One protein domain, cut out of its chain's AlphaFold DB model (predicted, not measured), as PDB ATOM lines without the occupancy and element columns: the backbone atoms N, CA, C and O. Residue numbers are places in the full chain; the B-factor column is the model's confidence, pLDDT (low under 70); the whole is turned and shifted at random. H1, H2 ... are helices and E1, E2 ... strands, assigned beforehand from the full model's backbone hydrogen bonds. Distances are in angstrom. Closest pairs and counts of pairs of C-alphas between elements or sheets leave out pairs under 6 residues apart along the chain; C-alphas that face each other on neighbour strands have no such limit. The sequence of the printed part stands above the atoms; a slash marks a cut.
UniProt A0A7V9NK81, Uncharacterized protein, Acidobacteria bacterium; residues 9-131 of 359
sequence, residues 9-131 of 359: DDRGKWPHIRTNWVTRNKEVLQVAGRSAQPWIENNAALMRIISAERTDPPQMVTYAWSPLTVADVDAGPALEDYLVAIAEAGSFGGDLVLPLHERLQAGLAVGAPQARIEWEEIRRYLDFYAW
ATOM      1  N   ASP A   9     130.488 154.208  85.136       87.12
ATOM      2  CA  ASP A   9     130.742 154.807  86.436       87.12
ATOM      3  C   ASP A   9     129.850 154.118  87.477       87.12
ATOM      4  O   ASP A   9     128.618 154.138  87.378       87.12
ATOM      5  N   ASP A  10     130.473 153.459  88.450       89.50
ATOM      6  CA  ASP A  10     129.815 152.702  89.517       89.50
ATOM      7  C   ASP A  10     129.547 153.542  90.776       89.50
ATOM      8  O   ASP A  10     128.936 153.057  91.727       89.50
ATOM      9  N   ARG A  11     129.945 154.821  90.776       91.69
ATOM     10  CA  ARG A  11     129.710 155.759  91.885       91.69
ATOM     11  C   ARG A  11     128.279 156.293  91.908       91.69
ATOM     12  O   ARG A  11     127.919 157.019  92.839       91.69
ATOM     13  N   GLY A  12     127.492 155.973  90.881       91.56
ATOM     14  CA  GLY A  12     126.081 156.313  90.800       91.56
ATOM     15  C   GLY A  12     125.291 155.730  91.968       91.56
ATOM     16  O   GLY A  12     125.548 154.628  92.453       91.56
ATOM     17  N   LYS A  13     124.318 156.499  92.444       91.25
ATOM     18  CA  LYS A  13     123.443 156.136  93.557       91.25
ATOM     19  C   LYS A  13     122.013 156.002  93.079       91.25
ATOM     20  O   LYS A  13     121.604 156.670  92.134       91.25
ATOM     21  N   TRP A  14     121.218 155.211  93.784       91.62
ATOM     22  CA  TRP A  14     119.782 155.232  93.562       91.62
ATOM     23  C   TRP A  14     119.168 156.544  94.088       91.62
ATOM     24  O   TRP A  14     119.334 156.833  95.280       91.62
ATOM     25  N   PRO A  15     118.484 157.351  93.257       93.06
ATOM     26  CA  PRO A  15     117.956 158.641  93.679       93.06
ATOM     27  C   PRO A  15     116.727 158.468  94.563       93.06
ATOM     28  O   PRO A  15     115.818 157.711  94.235       93.06
ATOM     29  N   HIS A  16     116.701 159.167  95.695       89.81
ATOM     30  CA  HIS A  16     115.588 159.113  96.642       89.81
ATOM     31  C   HIS A  16     115.652 160.259  97.655       89.81
ATOM     32  O   HIS A  16     116.689 160.894  97.869       89.81
ATOM     33  N   ILE A  17     114.535 160.483  98.346       87.88
ATOM     34  CA  ILE A  17     114.501 161.307  99.555       87.88
ATOM     35  C   ILE A  17     114.924 160.452 100.748       87.88
ATOM     36  O   ILE A  17     114.302 159.430 101.035       87.88
ATOM     37  N   ARG A  18     115.927 160.896 101.509       79.12
ATOM     38  CA  ARG A  18     116.252 160.280 102.800       79.12
ATOM     39  C   ARG A  18     115.256 160.728 103.862       79.12
ATOM     40  O   ARG A  18     115.344 161.834 104.398       79.12
ATOM     41  N   THR A  19     114.327 159.847 104.202       59.84
ATOM     42  CA  THR A  19     113.504 159.959 105.406       59.84
ATOM     43  C   THR A  19     114.350 159.543 106.620       59.84
ATOM     44  O   THR A  19     114.949 158.476 106.635       59.84
ATOM     45  N   ASN A  20     114.424 160.401 107.648       47.50
ATOM     46  CA  ASN A  20     115.156 160.197 108.917       47.50
ATOM     47  C   ASN A  20     116.681 160.402 108.889       47.50
ATOM     48  O   ASN A  20     117.440 159.570 109.392       47.50
ATOM     49  N   TRP A  21     117.156 161.554 108.406       41.50
ATOM     50  CA  TRP A  21     118.539 161.927 108.700       41.50
ATOM     51  C   TRP A  21     118.714 162.180 110.203       41.50
ATOM     52  O   TRP A  21     118.182 163.147 110.748       41.50
ATOM     53  N   VAL A  22     119.463 161.284 110.847       38.84
ATOM     54  CA  VAL A  22     120.092 161.482 112.150       38.84
ATOM     55  C   VAL A  22     121.550 161.863 111.910       38.84
ATOM     56  O   VAL A  22     122.357 161.010 111.540       38.84
ATOM     57  N   THR A  23     121.925 163.125 112.111       40.69
ATOM     58  CA  THR A  23     123.345 163.481 112.239       40.69
ATOM     59  C   THR A  23     123.783 163.269 113.683       40.69
ATOM     60  O   THR A  23     123.126 163.708 114.628       40.69
ATOM     61  N   ARG A  24     124.916 162.582 113.868       33.31
ATOM     62  CA  ARG A  24     125.591 162.479 115.164       33.31
ATOM     63  C   ARG A  24     126.554 163.655 115.269       33.31
ATOM     64  O   ARG A  24     127.680 163.567 114.790       33.31
ATOM     65  N   ASN A  25     126.112 164.758 115.865       36.16
ATOM     66  CA  ASN A  25     126.994 165.886 116.158       36.16
ATOM     67  C   ASN A  25     127.208 165.956 117.672       36.16
ATOM     68  O   ASN A  25     126.263 166.200 118.418       36.16
ATOM     69  N   LYS A  26     128.439 165.674 118.123       37.12
ATOM     70  CA  LYS A  26     128.822 165.661 119.550       37.12
ATOM     71  C   LYS A  26     127.838 164.876 120.442       37.12
ATOM     72  O   LYS A  26     127.318 165.407 121.413       37.12
ATOM     73  N   GLU A  27     127.574 163.618 120.076       35.00
ATOM     74  CA  GLU A  27     126.740 162.654 120.829       35.00
ATOM     75  C   GLU A  27     125.224 162.922 120.884       35.00
ATOM     76  O   GLU A  27     124.484 162.075 121.380       35.00
ATOM     77  N   VAL A  28     124.726 164.012 120.294       32.44
ATOM     78  CA  VAL A  28     123.281 164.273 120.199       32.44
ATOM     79  C   VAL A  28     122.751 163.787 118.848       32.44
ATOM     80  O   VAL A  28     123.248 164.198 117.799       32.44
ATOM     81  N   LEU A  29     121.736 162.912 118.871       37.84
ATOM     82  CA  LEU A  29     120.946 162.578 117.684       37.84
ATOM     83  C   LEU A  29     120.125 163.806 117.279       37.84
ATOM     84  O   LEU A  29     119.191 164.185 117.985       37.84
ATOM     85  N   GLN A  30     120.440 164.412 116.137       41.34
ATOM     86  CA  GLN A  30     119.587 165.437 115.541       41.34
ATOM     87  C   GLN A  30     118.769 164.818 114.414       41.34
ATOM     88  O   GLN A  30     119.317 164.456 113.379       41.34
ATOM     89  N   VAL A  31     117.457 164.701 114.622       42.78
ATOM     90  CA  VAL A  31     116.492 164.453 113.545       42.78
ATOM     91  C   VAL A  31     116.268 165.783 112.830       42.78
ATOM     92  O   VAL A  31     116.065 166.797 113.502       42.78
ATOM     93  N   ALA A  32     116.320 165.794 111.495       48.09
ATOM     94  CA  ALA A  32     116.012 166.978 110.691       48.09
ATOM     95  C   ALA A  32     114.744 167.683 111.223       48.09
ATOM     96  O   ALA A  32     113.671 167.083 111.310       48.09
ATOM     97  N   GLY A  33     114.887 168.938 111.664       41.88
ATOM     98  CA  GLY A  33     113.784 169.703 112.245       41.88
ATOM     99  C   GLY A  33     112.651 169.924 111.239       41.88
ATOM    100  O   GLY A  33     112.871 169.885 110.032       41.88
ATOM    101  N   ARG A  34     111.439 170.226 111.728       36.00
ATOM    102  CA  ARG A  34     110.221 170.453 110.909       36.00
ATOM    103  C   ARG A  34     110.357 171.523 109.805       36.00
ATOM    104  O   ARG A  34     109.473 171.618 108.964       36.00
ATOM    105  N   SER A  35     111.419 172.330 109.818       48.62
ATOM    106  CA  SER A  35     111.714 173.391 108.846       48.62
ATOM    107  C   SER A  35     112.893 173.087 107.908       48.62
ATOM    108  O   SER A  35     113.240 173.935 107.087       48.62
ATOM    109  N   ALA A  36     113.535 171.921 108.020       61.88
ATOM    110  CA  ALA A  36     114.664 171.555 107.169       61.88
ATOM    111  C   ALA A  36     114.182 170.975 105.830       61.88
ATOM    112  O   ALA A  36     113.271 170.149 105.793       61.88
ATOM    113  N   GLN A  37     114.816 171.382 104.724       72.19
ATOM    114  CA  GLN A  37     114.578 170.758 103.421       72.19
ATOM    115  C   GLN A  37     114.938 169.264 103.474       72.19
ATOM    116  O   GLN A  37     115.986 168.919 104.036       72.19
ATOM    117  N   PRO A  38     114.131 168.380 102.858       82.75
ATOM    118  CA  PRO A  38     114.419 166.952 102.813       82.75
ATOM    119  C   PRO A  38     115.771 166.707 102.144       82.75
ATOM    120  O   PRO A  38     116.130 167.390 101.180       82.75
ATOM    121  N   TRP A  39     116.546 165.757 102.666       86.19
ATOM    122  CA  TRP A  39     117.795 165.359 102.023       86.19
ATOM    123  C   TRP A  39     117.503 164.501 100.800       86.19
ATOM    124  O   TRP A  39     116.725 163.553 100.886       86.19
ATOM    125  N   ILE A  40     118.132 164.841  99.677       90.25
ATOM    126  CA  ILE A  40     117.929 164.183  98.388       90.25
ATOM    127  C   ILE A  40     119.255 163.554  97.978       90.25
ATOM    128  O   ILE A  40     120.229 164.269  97.727       90.25
ATOM    129  N   GLU A  41     119.290 162.225  97.913       91.62
ATOM    130  CA  GLU A  41     120.368 161.523  97.221       91.62
ATOM    131  C   GLU A  41     120.140 161.668  95.721       91.62
ATOM    132  O   GLU A  41     119.066 161.336  95.222       91.62
ATOM    133  N   ASN A  42     121.141 162.211  95.031       93.75
ATOM    134  CA  ASN A  42     121.088 162.500  93.605       93.75
ATOM    135  C   ASN A  42     122.465 162.302  92.953       93.75
ATOM    136  O   ASN A  42     123.495 162.302  93.635       93.75
ATOM    137  N   ASN A  43     122.477 162.190  91.627       95.31
ATOM    138  CA  ASN A  43     123.670 162.040  90.792       95.31
ATOM    139  C   ASN A  43     123.998 163.296  89.972       95.31
ATOM    140  O   ASN A  43     124.921 163.270  89.157       95.31
ATOM    141  N   ALA A  44     123.290 164.410  90.180       94.62
ATOM    142  CA  ALA A  44     123.412 165.602  89.342       94.62
ATOM    143  C   ALA A  44     124.851 166.146  89.301       94.62
ATOM    144  O   ALA A  44     125.382 166.431  88.227       94.62
ATOM    145  N   ALA A  45     125.520 166.241  90.456       95.44
ATOM    146  CA  ALA A  45     126.917 166.677  90.516       95.44
ATOM    147  C   ALA A  45     127.873 165.670  89.862       95.44
ATOM    148  O   ALA A  45     128.791 166.083  89.154       95.44
ATOM    149  N   LEU A  46     127.635 164.364  90.037       95.06
ATOM    150  CA  LEU A  46     128.443 163.312  89.415       95.06
ATOM    151  C   LEU A  46     128.375 163.423  87.888       95.06
ATOM    152  O   LEU A  46     129.406 163.432  87.224       95.06
ATOM    153  N   MET A  47     127.177 163.619  87.335       92.00
ATOM    154  CA  MET A  47     126.979 163.803  85.894       92.00
ATOM    155  C   MET A  47     127.682 165.050  85.359       92.00
ATOM    156  O   MET A  47     128.255 165.010  84.271       92.00
ATOM    157  N   ARG A  48     127.710 166.149  86.125       91.81
ATOM    158  CA  ARG A  48     128.482 167.346  85.749       91.81
ATOM    159  C   ARG A  48     129.984 167.079  85.714       91.81
ATOM    160  O   ARG A  48     130.649 167.553  84.796       91.81
ATOM    161  N   ILE A  49     130.503 166.317  86.675       93.25
ATOM    162  CA  ILE A  49     131.920 165.938  86.727       93.25
ATOM    163  C   ILE A  49     132.270 165.057  85.525       93.25
ATOM    164  O   ILE A  49     133.161 165.411  84.757       93.25
ATOM    165  N   ILE A  50     131.508 163.985  85.302       89.88
ATOM    166  CA  ILE A  50     131.687 163.066  84.171       89.88
ATOM    167  C   ILE A  50     131.619 163.818  82.832       89.88
ATOM    168  O   ILE A  50     132.470 163.639  81.958       89.88
ATOM    169  N   SER A  51     130.637 164.709  82.664       86.50
ATOM    170  CA  SER A  51     130.485 165.510  81.443       86.50
ATOM    171  C   SER A  51     131.705 166.410  81.184       86.50
ATOM    172  O   SER A  51     132.153 166.550  80.042       86.50
ATOM    173  N   ALA A  52     132.304 166.974  82.237       87.19
ATOM    174  CA  ALA A  52     133.484 167.832  82.131       87.19
ATOM    175  C   ALA A  52     134.779 167.078  81.763       87.19
ATOM    176  O   ALA A  52     135.708 167.692  81.216       87.19
ATOM    177  N   GLU A  53     134.838 165.765  82.015       84.06
ATOM    178  CA  GLU A  53     135.944 164.889  81.606       84.06
ATOM    179  C   GLU A  53     135.979 164.663  80.083       84.06
ATOM    180  O   GLU A  53     137.046 164.380  79.540       84.06
ATOM    181  N   ARG A  54     134.855 164.881  79.373       74.38
ATOM    182  CA  ARG A  54     134.728 164.808  77.898       74.38
ATOM    183  C   ARG A  54     135.263 163.496  77.304       74.38
ATOM    184  O   ARG A  54     136.039 163.508  76.350       74.38
ATOM    185  N   THR A  55     134.848 162.371  77.879       71.94
ATOM    186  CA  THR A  55     135.140 161.032  77.343       71.94
ATOM    187  C   THR A  55     134.323 160.743  76.077       71.94
ATOM    188  O   THR A  55     133.177 161.175  75.966       71.94
ATOM    189  N   ASP A  56     134.922 160.029  75.118       76.31
ATOM    190  CA  ASP A  56     134.260 159.557  73.895       76.31
ATOM    191  C   ASP A  56     134.518 158.042  73.718       76.31
ATOM    192  O   ASP A  56     135.679 157.653  73.543       76.31
ATOM    193  N   PRO A  57     133.488 157.172  73.806       75.88
ATOM    194  CA  PRO A  57     132.085 157.502  74.072       75.88
ATOM    195  C   PRO A  57     131.860 158.022  75.509       75.88
ATOM    196  O   PRO A  57     132.657 157.709  76.399       75.88
ATOM    197  N   PRO A  58     130.769 158.777  75.761       77.75
ATOM    198  CA  PRO A  58     130.428 159.249  77.100       77.75
ATOM    199  C   PRO A  58     130.301 158.097  78.102       77.75
ATOM    200  O   PRO A  58     129.754 157.036  77.780       77.75
ATOM    201  N   GLN A  59     130.782 158.322  79.325       83.50
ATOM    202  CA  GLN A  59     130.561 157.396  80.437       83.50
ATOM    203  C   GLN A  59     129.069 157.302  80.786       83.50
ATOM    204  O   GLN A  59     128.333 158.288  80.713       83.50
ATOM    205  N   MET A  60     128.644 156.110  81.201       88.50
ATOM    206  CA  MET A  60     127.282 155.842  81.666       88.50
ATOM    207  C   MET A  60     127.269 155.692  83.186       88.50
ATOM    208  O   MET A  60     128.131 155.010  83.741       88.50
ATOM    209  N   VAL A  61     126.274 156.275  83.853       91.38
ATOM    210  CA  VAL A  61     126.124 156.164  85.311       91.38
ATOM    211  C   VAL A  61     125.329 154.910  85.651       91.38
ATOM    212  O   VAL A  61     124.231 154.703  85.133       91.38
ATOM    213  N   THR A  62     125.866 154.069  86.532       93.56
ATOM    214  CA  THR A  62     125.159 152.878  87.015       93.56
ATOM    215  C   THR A  62     124.281 153.227  88.208       93.56
ATOM    216  O   THR A  62     124.758 153.733  89.218       93.56
ATOM    217  N   TYR A  63     122.997 152.900  88.113       93.62
ATOM    218  CA  TYR A  63     122.013 153.088  89.174       93.62
ATOM    219  C   TYR A  63     121.845 151.787  89.952       93.62
ATOM    220  O   TYR A  63     120.863 151.065  89.789       93.62
ATOM    221  N   ALA A  64     122.841 151.440  90.767       88.06
ATOM    222  CA  ALA A  64     122.768 150.236  91.584       88.06
ATOM    223  C   ALA A  64     121.678 150.387  92.657       88.06
ATOM    224  O   ALA A  64     121.716 151.315  93.470       88.06
ATOM    225  N   TRP A  65     120.705 149.471  92.660       87.75
ATOM    226  CA  TRP A  65     119.686 149.438  93.703       87.75
ATOM    227  C   TRP A  65     120.333 149.181  95.061       87.75
ATOM    228  O   TRP A  65     121.064 148.206  95.246       87.75
ATOM    229  N   SER A  66     120.018 150.048  96.017       81.75
ATOM    230  CA  SER A  66     120.320 149.857  97.426       81.75
ATOM    231  C   SER A  66     119.007 150.015  98.186       81.75
ATOM    232  O   SER A  66     118.436 151.105  98.124       81.75
ATOM    233  N   PRO A  67     118.531 148.980  98.903       79.00
ATOM    234  CA  PRO A  67     117.312 149.066  99.699       79.00
ATOM    235  C   PRO A  67     117.320 150.295 100.616       79.00
ATOM    236  O   PRO A  67     118.303 150.537 101.322       79.00
ATOM    237  N   LEU A  68     116.236 151.075 100.593       72.81
ATOM    238  CA  LEU A  68     116.100 152.290 101.409       72.81
ATOM    239  C   LEU A  68     115.709 151.946 102.848       72.81
ATOM    240  O   LEU A  68     116.144 152.587 103.806       72.81
ATOM    241  N   THR A  69     114.908 150.897 102.997       72.50
ATOM    242  CA  THR A  69     114.484 150.309 104.259       72.50
ATOM    243  C   THR A  69     114.713 148.799 104.255       72.50
ATOM    244  O   THR A  69     114.910 148.172 103.215       72.50
ATOM    245  N   VAL A  70     114.647 148.181 105.437       72.38
ATOM    246  CA  VAL A  70     114.728 146.715 105.569       72.38
ATOM    247  C   VAL A  70     113.592 146.019 104.808       72.38
ATOM    248  O   VAL A  70     113.790 144.928 104.288       72.38
ATOM    249  N   ALA A  71     112.420 146.656 104.699       70.56
ATOM    250  CA  ALA A  71     111.290 146.117 103.944       70.56
ATOM    251  C   ALA A  71     111.553 146.082 102.426       70.56
ATOM    252  O   ALA A  71     110.959 145.270 101.718       70.56
ATOM    253  N   ASP A  72     112.476 146.914 101.939       75.38
ATOM    254  CA  ASP A  72     112.779 147.047 100.514       75.38
ATOM    255  C   ASP A  72     113.789 146.003 100.016       75.38
ATOM    256  O   ASP A  72     114.013 145.885  98.811       75.38
ATOM    257  N   VAL A  73     114.399 145.236 100.929       71.00
ATOM    258  CA  VAL A  73     115.407 144.215 100.601       71.00
ATOM    259  C   VAL A  73     114.816 143.145  99.686       71.00
ATOM    260  O   VAL A  73     115.394 142.854  98.644       71.00
ATOM    261  N   ASP A  74     113.639 142.621 100.033       70.06
ATOM    262  CA  ASP A  74     112.974 141.569  99.253       70.06
ATOM    263  C   ASP A  74     112.004 142.145  98.206       70.06
ATOM    264  O   ASP A  74     111.768 141.546  97.152       70.06
ATOM    265  N   ALA A  75     111.430 143.323  98.477       79.00
ATOM    266  CA  ALA A  75     110.489 143.973  97.571       79.00
ATOM    267  C   ALA A  75     111.186 144.577  96.336       79.00
ATOM    268  O   ALA A  75     110.585 144.647  95.260       79.00
ATOM    269  N   GLY A  76     112.456 144.967  96.446       85.31
ATOM    270  CA  GLY A  76     113.144 145.720  95.401       85.31
ATOM    271  C   GLY A  76     112.553 147.124  95.192       85.31
ATOM    272  O   GLY A  76     111.660 147.534  95.936       85.31
ATOM    273  N   PRO A  77     113.015 147.857  94.162       90.31
ATOM    274  CA  PRO A  77     112.506 149.190  93.863       90.31
ATOM    275  C   PRO A  77     111.024 149.160  93.475       90.31
ATOM    276  O   PRO A  77     110.570 148.240  92.778       90.31
ATOM    277  N   ALA A  78     110.281 150.183  93.896       90.44
ATOM    278  CA  ALA A  78     108.952 150.476  93.377       90.44
ATOM    279  C   ALA A  78     109.039 151.005  91.935       90.44
ATOM    280  O   ALA A  78     110.115 151.332  91.436       90.44
ATOM    281  N   LEU A  79     107.901 151.115  91.243       93.44
ATOM    282  CA  LEU A  79     107.875 151.694  89.898       93.44
ATOM    283  C   LEU A  79     108.447 153.119  89.909       93.44
ATOM    284  O   LEU A  79     109.318 153.442  89.108       93.44
ATOM    285  N   GLU A  80     107.979 153.946  90.842       92.56
ATOM    286  CA  GLU A  80     108.356 155.352  90.985       92.56
ATOM    287  C   GLU A  80     109.872 155.537  91.123       92.56
ATOM    288  O   GLU A  80     110.429 156.465  90.539       92.56
ATOM    289  N   ASP A  81     110.536 154.611  91.812       93.12
ATOM    290  CA  ASP A  81     111.984 154.600  91.998       93.12
ATOM    291  C   ASP A  81     112.728 154.487  90.654       93.12
ATOM    292  O   ASP A  81     113.700 155.208  90.410       93.12
ATOM    293  N   TYR A  82     112.248 153.633  89.740       95.56
ATOM    294  CA  TYR A  82     112.792 153.551  88.379       95.56
ATOM    295  C   TYR A  82     112.515 154.832  87.584       95.56
ATOM    296  O   TYR A  82     113.392 155.307  86.859       95.56
ATOM    297  N   LEU A  83     111.309 155.397  87.710       95.88
ATOM    298  CA  LEU A  83     110.917 156.599  86.966       95.88
ATOM    299  C   LEU A  83     111.787 157.804  87.349       95.88
ATOM    300  O   LEU A  83     112.237 158.532  86.463       95.88
ATOM    301  N   VAL A  84     112.080 157.986  88.642       95.44
ATOM    302  CA  VAL A  84     112.986 159.042  89.128       95.44
ATOM    303  C   VAL A  84     114.418 158.807  88.649       95.44
ATOM    304  O   VAL A  84     115.050 159.759  88.199       95.44
ATOM    305  N   ALA A  85     114.923 157.568  88.667       95.31
ATOM    306  CA  ALA A  85     116.258 157.250  88.145       95.31
ATOM    307  C   ALA A  85     116.417 157.619  86.661       95.31
ATOM    308  O   ALA A  85     117.390 158.270  86.277       95.31
ATOM    309  N   ILE A  86     115.429 157.267  85.836       95.69
ATOM    310  CA  ILE A  86     115.422 157.607  84.408       95.69
ATOM    311  C   ILE A  86     115.313 159.122  84.212       95.69
ATOM    312  O   ILE A  86     116.059 159.705  83.421       95.69
ATOM    313  N   ALA A  87     114.403 159.765  84.949       95.25
ATOM    314  CA  ALA A  87     114.186 161.199  84.852       95.25
ATOM    315  C   ALA A  87     115.396 162.014  85.321       95.25
ATOM    316  O   ALA A  87     115.680 163.060  84.739       95.25
ATOM    317  N   GLU A  88     116.139 161.543  86.321       95.06
ATOM    318  CA  GLU A  88     117.368 162.179  86.783       95.06
ATOM    319  C   GLU A  88     118.452 162.161  85.711       95.06
ATOM    320  O   GLU A  88     118.958 163.224  85.344       95.06
ATOM    321  N   ALA A  89     118.755 160.987  85.160       93.19
ATOM    322  CA  ALA A  89     119.747 160.867  84.101       93.19
ATOM    323  C   ALA A  89     119.401 161.736  82.893       93.19
ATOM    324  O   ALA A  89     120.210 162.566  82.469       93.19
ATOM    325  N   GLY A  90     118.158 161.647  82.420       91.56
ATOM    326  CA  GLY A  90     117.693 162.462  81.308       91.56
ATOM    327  C   GLY A  90     117.674 163.966  81.604       91.56
ATOM    328  O   GLY A  90     117.954 164.767  80.716       91.56
ATOM    329  N   SER A  91     117.400 164.380  82.846       92.38
ATOM    330  CA  SER A  91     117.390 165.801  83.230       92.38
ATOM    331  C   SER A  91     118.788 166.407  83.304       92.38
ATOM    332  O   SER A  91     118.974 167.576  82.975       92.38
ATOM    333  N   PHE A  92     119.789 165.632  83.718       90.69
ATOM    334  CA  PHE A  92     121.165 166.109  83.880       90.69
ATOM    335  C   PHE A  92     122.093 165.729  82.717       90.69
ATOM    336  O   PHE A  92     123.295 165.988  82.782       90.69
ATOM    337  N   GLY A  93     121.524 165.198  81.628       85.69
ATOM    338  CA  GLY A  93     122.239 164.891  80.388       85.69
ATOM    339  C   GLY A  93     123.164 163.678  80.489       85.69
ATOM    340  O   GLY A  93     124.140 163.606  79.744       85.69
ATOM    341  N   GLY A  94     122.895 162.766  81.424       86.00
ATOM    342  CA  GLY A  94     123.628 161.517  81.588       86.00
ATOM    343  C   GLY A  94     122.962 160.357  80.851       86.00
ATOM    344  O   GLY A  94     121.738 160.244  80.826       86.00
ATOM    345  N   ASP A  95     123.780 159.459  80.307       86.62
ATOM    346  CA  ASP A  95     123.340 158.108  79.964       86.62
ATOM    347  C   ASP A  95     123.333 157.245  81.235       86.62
ATOM    348  O   ASP A  95     124.139 157.453  82.150       86.62
ATOM    349  N   LEU A  96     122.454 156.243  81.282       89.81
ATOM    350  CA  LEU A  96     122.271 155.423  82.475       89.81
ATOM    351  C   LEU A  96     122.345 153.917  82.199       89.81
ATOM    352  O   LEU A  96     121.944 153.431  81.140       89.81
ATOM    353  N   VAL A  97     122.821 153.172  83.192       92.31
ATOM    354  CA  VAL A  97     122.629 151.724  83.313       92.31
ATOM    355  C   VAL A  97     121.694 151.483  84.490       92.31
ATOM    356  O   VAL A  97     122.039 151.799  85.627       92.31
ATOM    357  N   LEU A  98     120.518 150.913  84.212       92.69
ATOM    358  CA  LEU A  98     119.488 150.605  85.208       92.69
ATOM    359  C   LEU A  98     119.309 149.091  85.331       92.69
ATOM    360  O   LEU A  98     118.627 148.487  84.497       92.69
ATOM    361  N   PRO A  99     119.920 148.445  86.334       91.50
ATOM    362  CA  PRO A  99     119.646 147.049  86.629       91.50
ATOM    363  C   PRO A  99     118.166 146.864  86.984       91.50
ATOM    364  O   PRO A  99     117.649 147.521  87.887       91.50
ATOM    365  N   LEU A 100     117.480 145.955  86.290       93.19
ATOM    366  CA  LEU A 100     116.130 145.551  86.677       93.19
ATOM    367  C   LEU A 100     116.218 144.584  87.854       93.19
ATOM    368  O   LEU A 100     116.963 143.609  87.800       93.19
ATOM    369  N   HIS A 101     115.439 144.814  88.903       92.94
ATOM    370  CA  HIS A 101     115.405 143.913  90.051       92.94
ATOM    371  C   HIS A 101     114.862 142.525  89.672       92.94
ATOM    372  O   HIS A 101     113.964 142.408  88.833       92.94
ATOM    373  N   GLU A 102     115.356 141.468  90.326       93.25
ATOM    374  CA  GLU A 102     115.005 140.068  90.024       93.25
ATOM    375  C   GLU A 102     113.492 139.812  90.067       93.25
ATOM    376  O   GLU A 102     112.961 139.086  89.228       93.25
ATOM    377  N   ARG A 103     112.770 140.481  90.976       92.00
ATOM    378  CA  ARG A 103     111.298 140.421  91.058       92.00
ATOM    379  C   ARG A 103     110.621 140.860  89.758       92.00
ATOM    380  O   ARG A 103     109.723 140.173  89.271       92.00
ATOM    381  N   LEU A 104     111.047 141.993  89.198       94.50
ATOM    382  CA  LEU A 104     110.490 142.511  87.950       94.50
ATOM    383  C   LEU A 104     110.891 141.607  86.779       94.50
ATOM    384  O   LEU A 104     110.045 141.275  85.951       94.50
ATOM    385  N   GLN A 105     112.143 141.133  86.751       95.88
ATOM    386  CA  GLN A 105     112.610 140.181  85.737       95.88
ATOM    387  C   GLN A 105     111.773 138.891  85.736       95.88
ATOM    388  O   GLN A 105     111.291 138.468  84.685       95.88
ATOM    389  N   ALA A 106     111.542 138.291  86.908       95.94
ATOM    390  CA  ALA A 106     110.744 137.077  87.052       95.94
ATOM    391  C   ALA A 106     109.280 137.304  86.645       95.94
ATOM    392  O   ALA A 106     108.710 136.497  85.908       95.94
ATOM    393  N   GLY A 107     108.685 138.427  87.066       96.38
ATOM    394  CA  GLY A 107     107.329 138.815  86.678       96.38
ATOM    395  C   GLY A 107     107.174 138.989  85.164       96.38
ATOM    396  O   GLY A 107     106.198 138.508  84.583       96.38
ATOM    397  N   LEU A 108     108.156 139.612  84.508       97.19
ATOM    398  CA  LEU A 108     108.189 139.755  83.052       97.19
ATOM    399  C   LEU A 108     108.352 138.408  82.343       97.19
ATOM    400  O   LEU A 108     107.649 138.159  81.361       97.19
ATOM    401  N   ALA A 109     109.210 137.525  82.858       97.88
ATOM    402  CA  ALA A 109     109.459 136.205  82.282       97.88
ATOM    403  C   ALA A 109     108.196 135.328  82.238       97.88
ATOM    404  O   ALA A 109     107.969 134.626  81.254       97.88
ATOM    405  N   VAL A 110     107.343 135.406  83.265       97.88
ATOM    406  CA  VAL A 110     106.059 134.677  83.310       97.88
ATOM    407  C   VAL A 110     104.885 135.469  82.722       97.88
ATOM    408  O   VAL A 110     103.755 134.989  82.716       97.88
ATOM    409  N   GLY A 111     105.128 136.686  82.223       96.94
ATOM    410  CA  GLY A 111     104.102 137.537  81.624       96.94
ATOM    411  C   GLY A 111     103.052 138.056  82.611       96.94
ATOM    412  O   GLY A 111     101.914 138.284  82.203       96.94
ATOM    413  N   ALA A 112     103.412 138.246  83.882       98.00
ATOM    414  CA  ALA A 112     102.504 138.760  84.902       98.00
ATOM    415  C   ALA A 112     101.924 140.134  84.484       98.00
ATOM    416  O   ALA A 112     102.702 141.022  84.119       98.00
ATOM    417  N   PRO A 113     100.592 140.353  84.560       97.81
ATOM    418  CA  PRO A 113      99.970 141.600  84.104       97.81
ATOM    419  C   PRO A 113     100.563 142.856  84.751       97.81
ATOM    420  O   PRO A 113     100.883 143.811  84.052       97.81
ATOM    421  N   GLN A 114     100.792 142.821  86.066       96.00
ATOM    422  CA  GLN A 114     101.357 143.950  86.808       96.00
ATOM    423  C   GLN A 114     102.781 144.300  86.349       96.00
ATOM    424  O   GLN A 114     103.081 145.466  86.116       96.00
ATOM    425  N   ALA A 115     103.638 143.295  86.139       96.81
ATOM    426  CA  ALA A 115     105.007 143.509  85.667       96.81
ATOM    427  C   ALA A 115     105.043 144.118  84.255       96.81
ATOM    428  O   ALA A 115     105.924 144.917  83.946       96.81
ATOM    429  N   ARG A 116     104.074 143.770  83.395       98.00
ATOM    430  CA  ARG A 116     103.942 144.380  82.064       98.00
ATOM    431  C   ARG A 116     103.535 145.846  82.139       98.00
ATOM    432  O   ARG A 116     104.138 146.647  81.437       98.00
ATOM    433  N   ILE A 117     102.579 146.188  83.006       97.75
ATOM    434  CA  ILE A 117     102.168 147.581  83.238       97.75
ATOM    435  C   ILE A 117     103.363 148.405  83.734       97.75
ATOM    436  O   ILE A 117     103.668 149.448  83.167       97.75
ATOM    437  N   GLU A 118     104.096 147.910  84.738       97.44
ATOM    438  CA  GLU A 118     105.299 148.581  85.252       97.44
ATOM    439  C   GLU A 118     106.365 148.768  84.162       97.44
ATOM    440  O   GLU A 118     106.959 149.838  84.035       97.44
ATOM    441  N   TRP A 119     106.580 147.755  83.323       97.75
ATOM    442  CA  TRP A 119     107.525 147.847  82.214       97.75
ATOM    443  C   TRP A 119     107.099 148.835  81.125       97.75
ATOM    444  O   TRP A 119     107.946 149.532  80.571       97.75
ATOM    445  N   GLU A 120     105.807 148.931  80.815       98.12
ATOM    446  CA  GLU A 120     105.278 149.928  79.876       98.12
ATOM    447  C   GLU A 120     105.485 151.359  80.391       98.12
ATOM    448  O   GLU A 120     105.878 152.237  79.620       98.12
ATOM    449  N   GLU A 121     105.301 151.588  81.693       97.38
ATOM    450  CA  GLU A 121     105.594 152.871  82.348       97.38
ATOM    451  C   GLU A 121     107.093 153.213  82.277       97.38
ATOM    452  O   GLU A 121     107.458 154.311  81.850       97.38
ATOM    453  N   ILE A 122     107.969 152.257  82.613       97.44
ATOM    454  CA  ILE A 122     109.432 152.406  82.505       97.44
ATOM    455  C   ILE A 122     109.835 152.757  81.070       97.44
ATOM    456  O   ILE A 122     110.605 153.692  80.844       97.44
ATOM    457  N   ARG A 123     109.292 152.037  80.081       96.75
ATOM    458  CA  ARG A 123     109.563 152.295  78.662       96.75
ATOM    459  C   ARG A 123     109.135 153.688  78.237       96.75
ATOM    460  O   ARG A 123     109.893 154.341  77.536       96.75
ATOM    461  N   ARG A 124     107.972 154.163  78.686       96.44
ATOM    462  CA  ARG A 124     107.506 155.520  78.374       96.44
ATOM    463  C   ARG A 124     108.489 156.583  78.851       96.44
ATOM    464  O   ARG A 124     108.776 157.522  78.114       96.44
ATOM    465  N   TYR A 125     109.027 156.424  80.058       95.94
ATOM    466  CA  TYR A 125     110.044 157.327  80.598       95.94
ATOM    467  C   TYR A 125     111.365 157.233  79.830       95.94
ATOM    468  O   TYR A 125     111.951 158.264  79.502       95.94
ATOM    469  N   LEU A 126     111.811 156.016  79.496       94.88
ATOM    470  CA  LEU A 126     112.993 155.818  78.653       94.88
ATOM    471  C   LEU A 126     112.815 156.491  77.288       94.88
ATOM    472  O   LEU A 126     113.696 157.231  76.875       94.88
ATOM    473  N   ASP A 127     111.676 156.302  76.621       93.38
ATOM    474  CA  ASP A 127     111.387 156.897  75.313       93.38
ATOM    475  C   ASP A 127     111.317 158.431  75.394       93.38
ATOM    476  O   ASP A 127     111.854 159.127  74.530       93.38
ATOM    477  N   PHE A 128     110.713 158.972  76.459       93.06
ATOM    478  CA  PHE A 128     110.664 160.414  76.697       93.06
ATOM    479  C   PHE A 128     112.074 161.003  76.830       93.06
ATOM    480  O   PHE A 128     112.376 162.004  76.178       93.06
ATOM    481  N   TYR A 129     112.952 160.385  77.626       90.69
ATOM    482  CA  TYR A 129     114.305 160.890  77.892       90.69
ATOM    483  C   TYR A 129     115.381 160.422  76.899       90.69
ATOM    484  O   TYR A 129     116.451 161.018  76.858       90.69
ATOM    485  N   ALA A 130     115.093 159.444  76.037       86.81
ATOM    486  CA  ALA A 130     115.958 159.050  74.919       86.81
ATOM    487  C   ALA A 130     116.063 160.143  73.839       86.81
ATOM    488  O   ALA A 130     116.905 160.078  72.941       86.81
ATOM    489  N   TRP A 131     115.194 161.154  73.905       68.50
ATOM    490  CA  TRP A 131     115.234 162.310  73.027       68.50
ATOM    491  C   TRP A 131     116.556 163.081  73.202       68.50
ATOM    492  O   TRP A 131     116.924 163.483  74.304       68.50
TER     493      TRP A 131
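This is residues 9 to 131 of the 359 residues of an uncharacterized protein of Acidobacteria bacterium (UniProt A0A7V9NK81). The long helix H3 stands in the middle of the body, with the longer helix H5 side by side with it, the short parallel strand pair E5 and E6 near its last part, where E6 comes closest, and a long thin arm of strands, E1 to E4, reaching away from the body. At the arm's base E1 pairs with E4, and the hairpin of E2 and E3 forms its far tip; H4 makes a corner at the beginning of H5, H1 meets the last part of H3, and the little H2 is near H4. The printed part has 123 residues with five named helices and six named strands, in the order E1 E2 E3 E4 H1 E5 H2 H3 E6 H4 H5, and its class is mixed, helices and strands. Its three sheets have two strands each: E1 and E4 antiparallel, E2 and E3 antiparallel, E5 and E6 parallel. The whole is only just loose, close to compact, with a radius of gyration of the C-alphas of 16.8 A, and it spans 52 by 39 by 24 A, the arm making much of the length.

E5, residues 60 to 62, and E6, residues 95 to 97, are parallel neighbours at 35 degrees, with N 97 and O 61 within hydrogen-bond range at 2.8 A and N 61 and O 95 at 3.0 A. Between them in the chain come H2, residues 72 to 75, and H3, residues 79 to 92, in a strand-helix-strand unit, two parallel neighbour strands joined through helices, with a right-handed crossover. The closest C-alphas of H3 and E6 are those of Ala 89 and Asp 95, 6.1 A apart. H3 touches H5, residues 113 to 129, at a shallow tilt of 9 degrees, the same way; their closest C-alphas are those of Gly 90 and Tyr 129, 5.1 A apart. H5, with residues 114 to 116 alone, touches H4, residues 102 to 109, about perpendicular at 78 degrees, with the C-alphas of Gly 107 and Ala 115 closest at 5.3 A. H2 is close to H4 but not clearly touching, the C-alphas of Ala 75 and Arg 103 being closest at 7.5 A. H3, with residues 88 to 92 alone, touches H1, residues 44 to 53, at a steep tilt of 41 degrees, the same way; Ala 44 and Phe 92 have the closest C-alphas, 5.9 A apart. In the arm, E1, residues 16 to 18, and E4, residues 39 to 41, are antiparallel at 140 degrees, with N 18 and O 39 within hydrogen-bond range at 2.8 A. The hairpin of E2, residues 22 to 25, and E3, residues 28 to 31, is antiparallel at 148 degrees, with N 23 and O 30 within hydrogen-bond range at 3.2 A. E2 and E3 are both apart from H3 and H5. Every O i to N i+4 pair is within hydrogen-bond range in H1, H3, H4 and H5; H2 is too short for such a pair, and its one O i to N i+3 pair is not within range.

E1 begins at C-alpha 16, (115.588, 159.113, 96.642), and measures 6.3 A; E2 measures 9.1 A, E3 9.5 A and E4 6.7 A. H1 is 14.7 A long, E5 6.5 A, H2 4.8 A and H3 20.5 A. E6 measures 7.2 A and H4 10.3 A. H5, the longest helix, runs 24.8 A from C-alpha 113 at (99.970, 141.600, 84.104) to C-alpha 129 at (114.305, 160.890, 77.892).

The two C-alphas farthest apart are those of Lys 26 and Gly 111, 53.3 A. The printed part has no cut, and no link is long. Residues 52 to 57, of which 52 and 53 belong to H1, stand free. The mean pLDDT of the printed part is 82.6; residues 19 to 36 and residue 131 are under 70, and the means of E2 and E3 are 37 and 39.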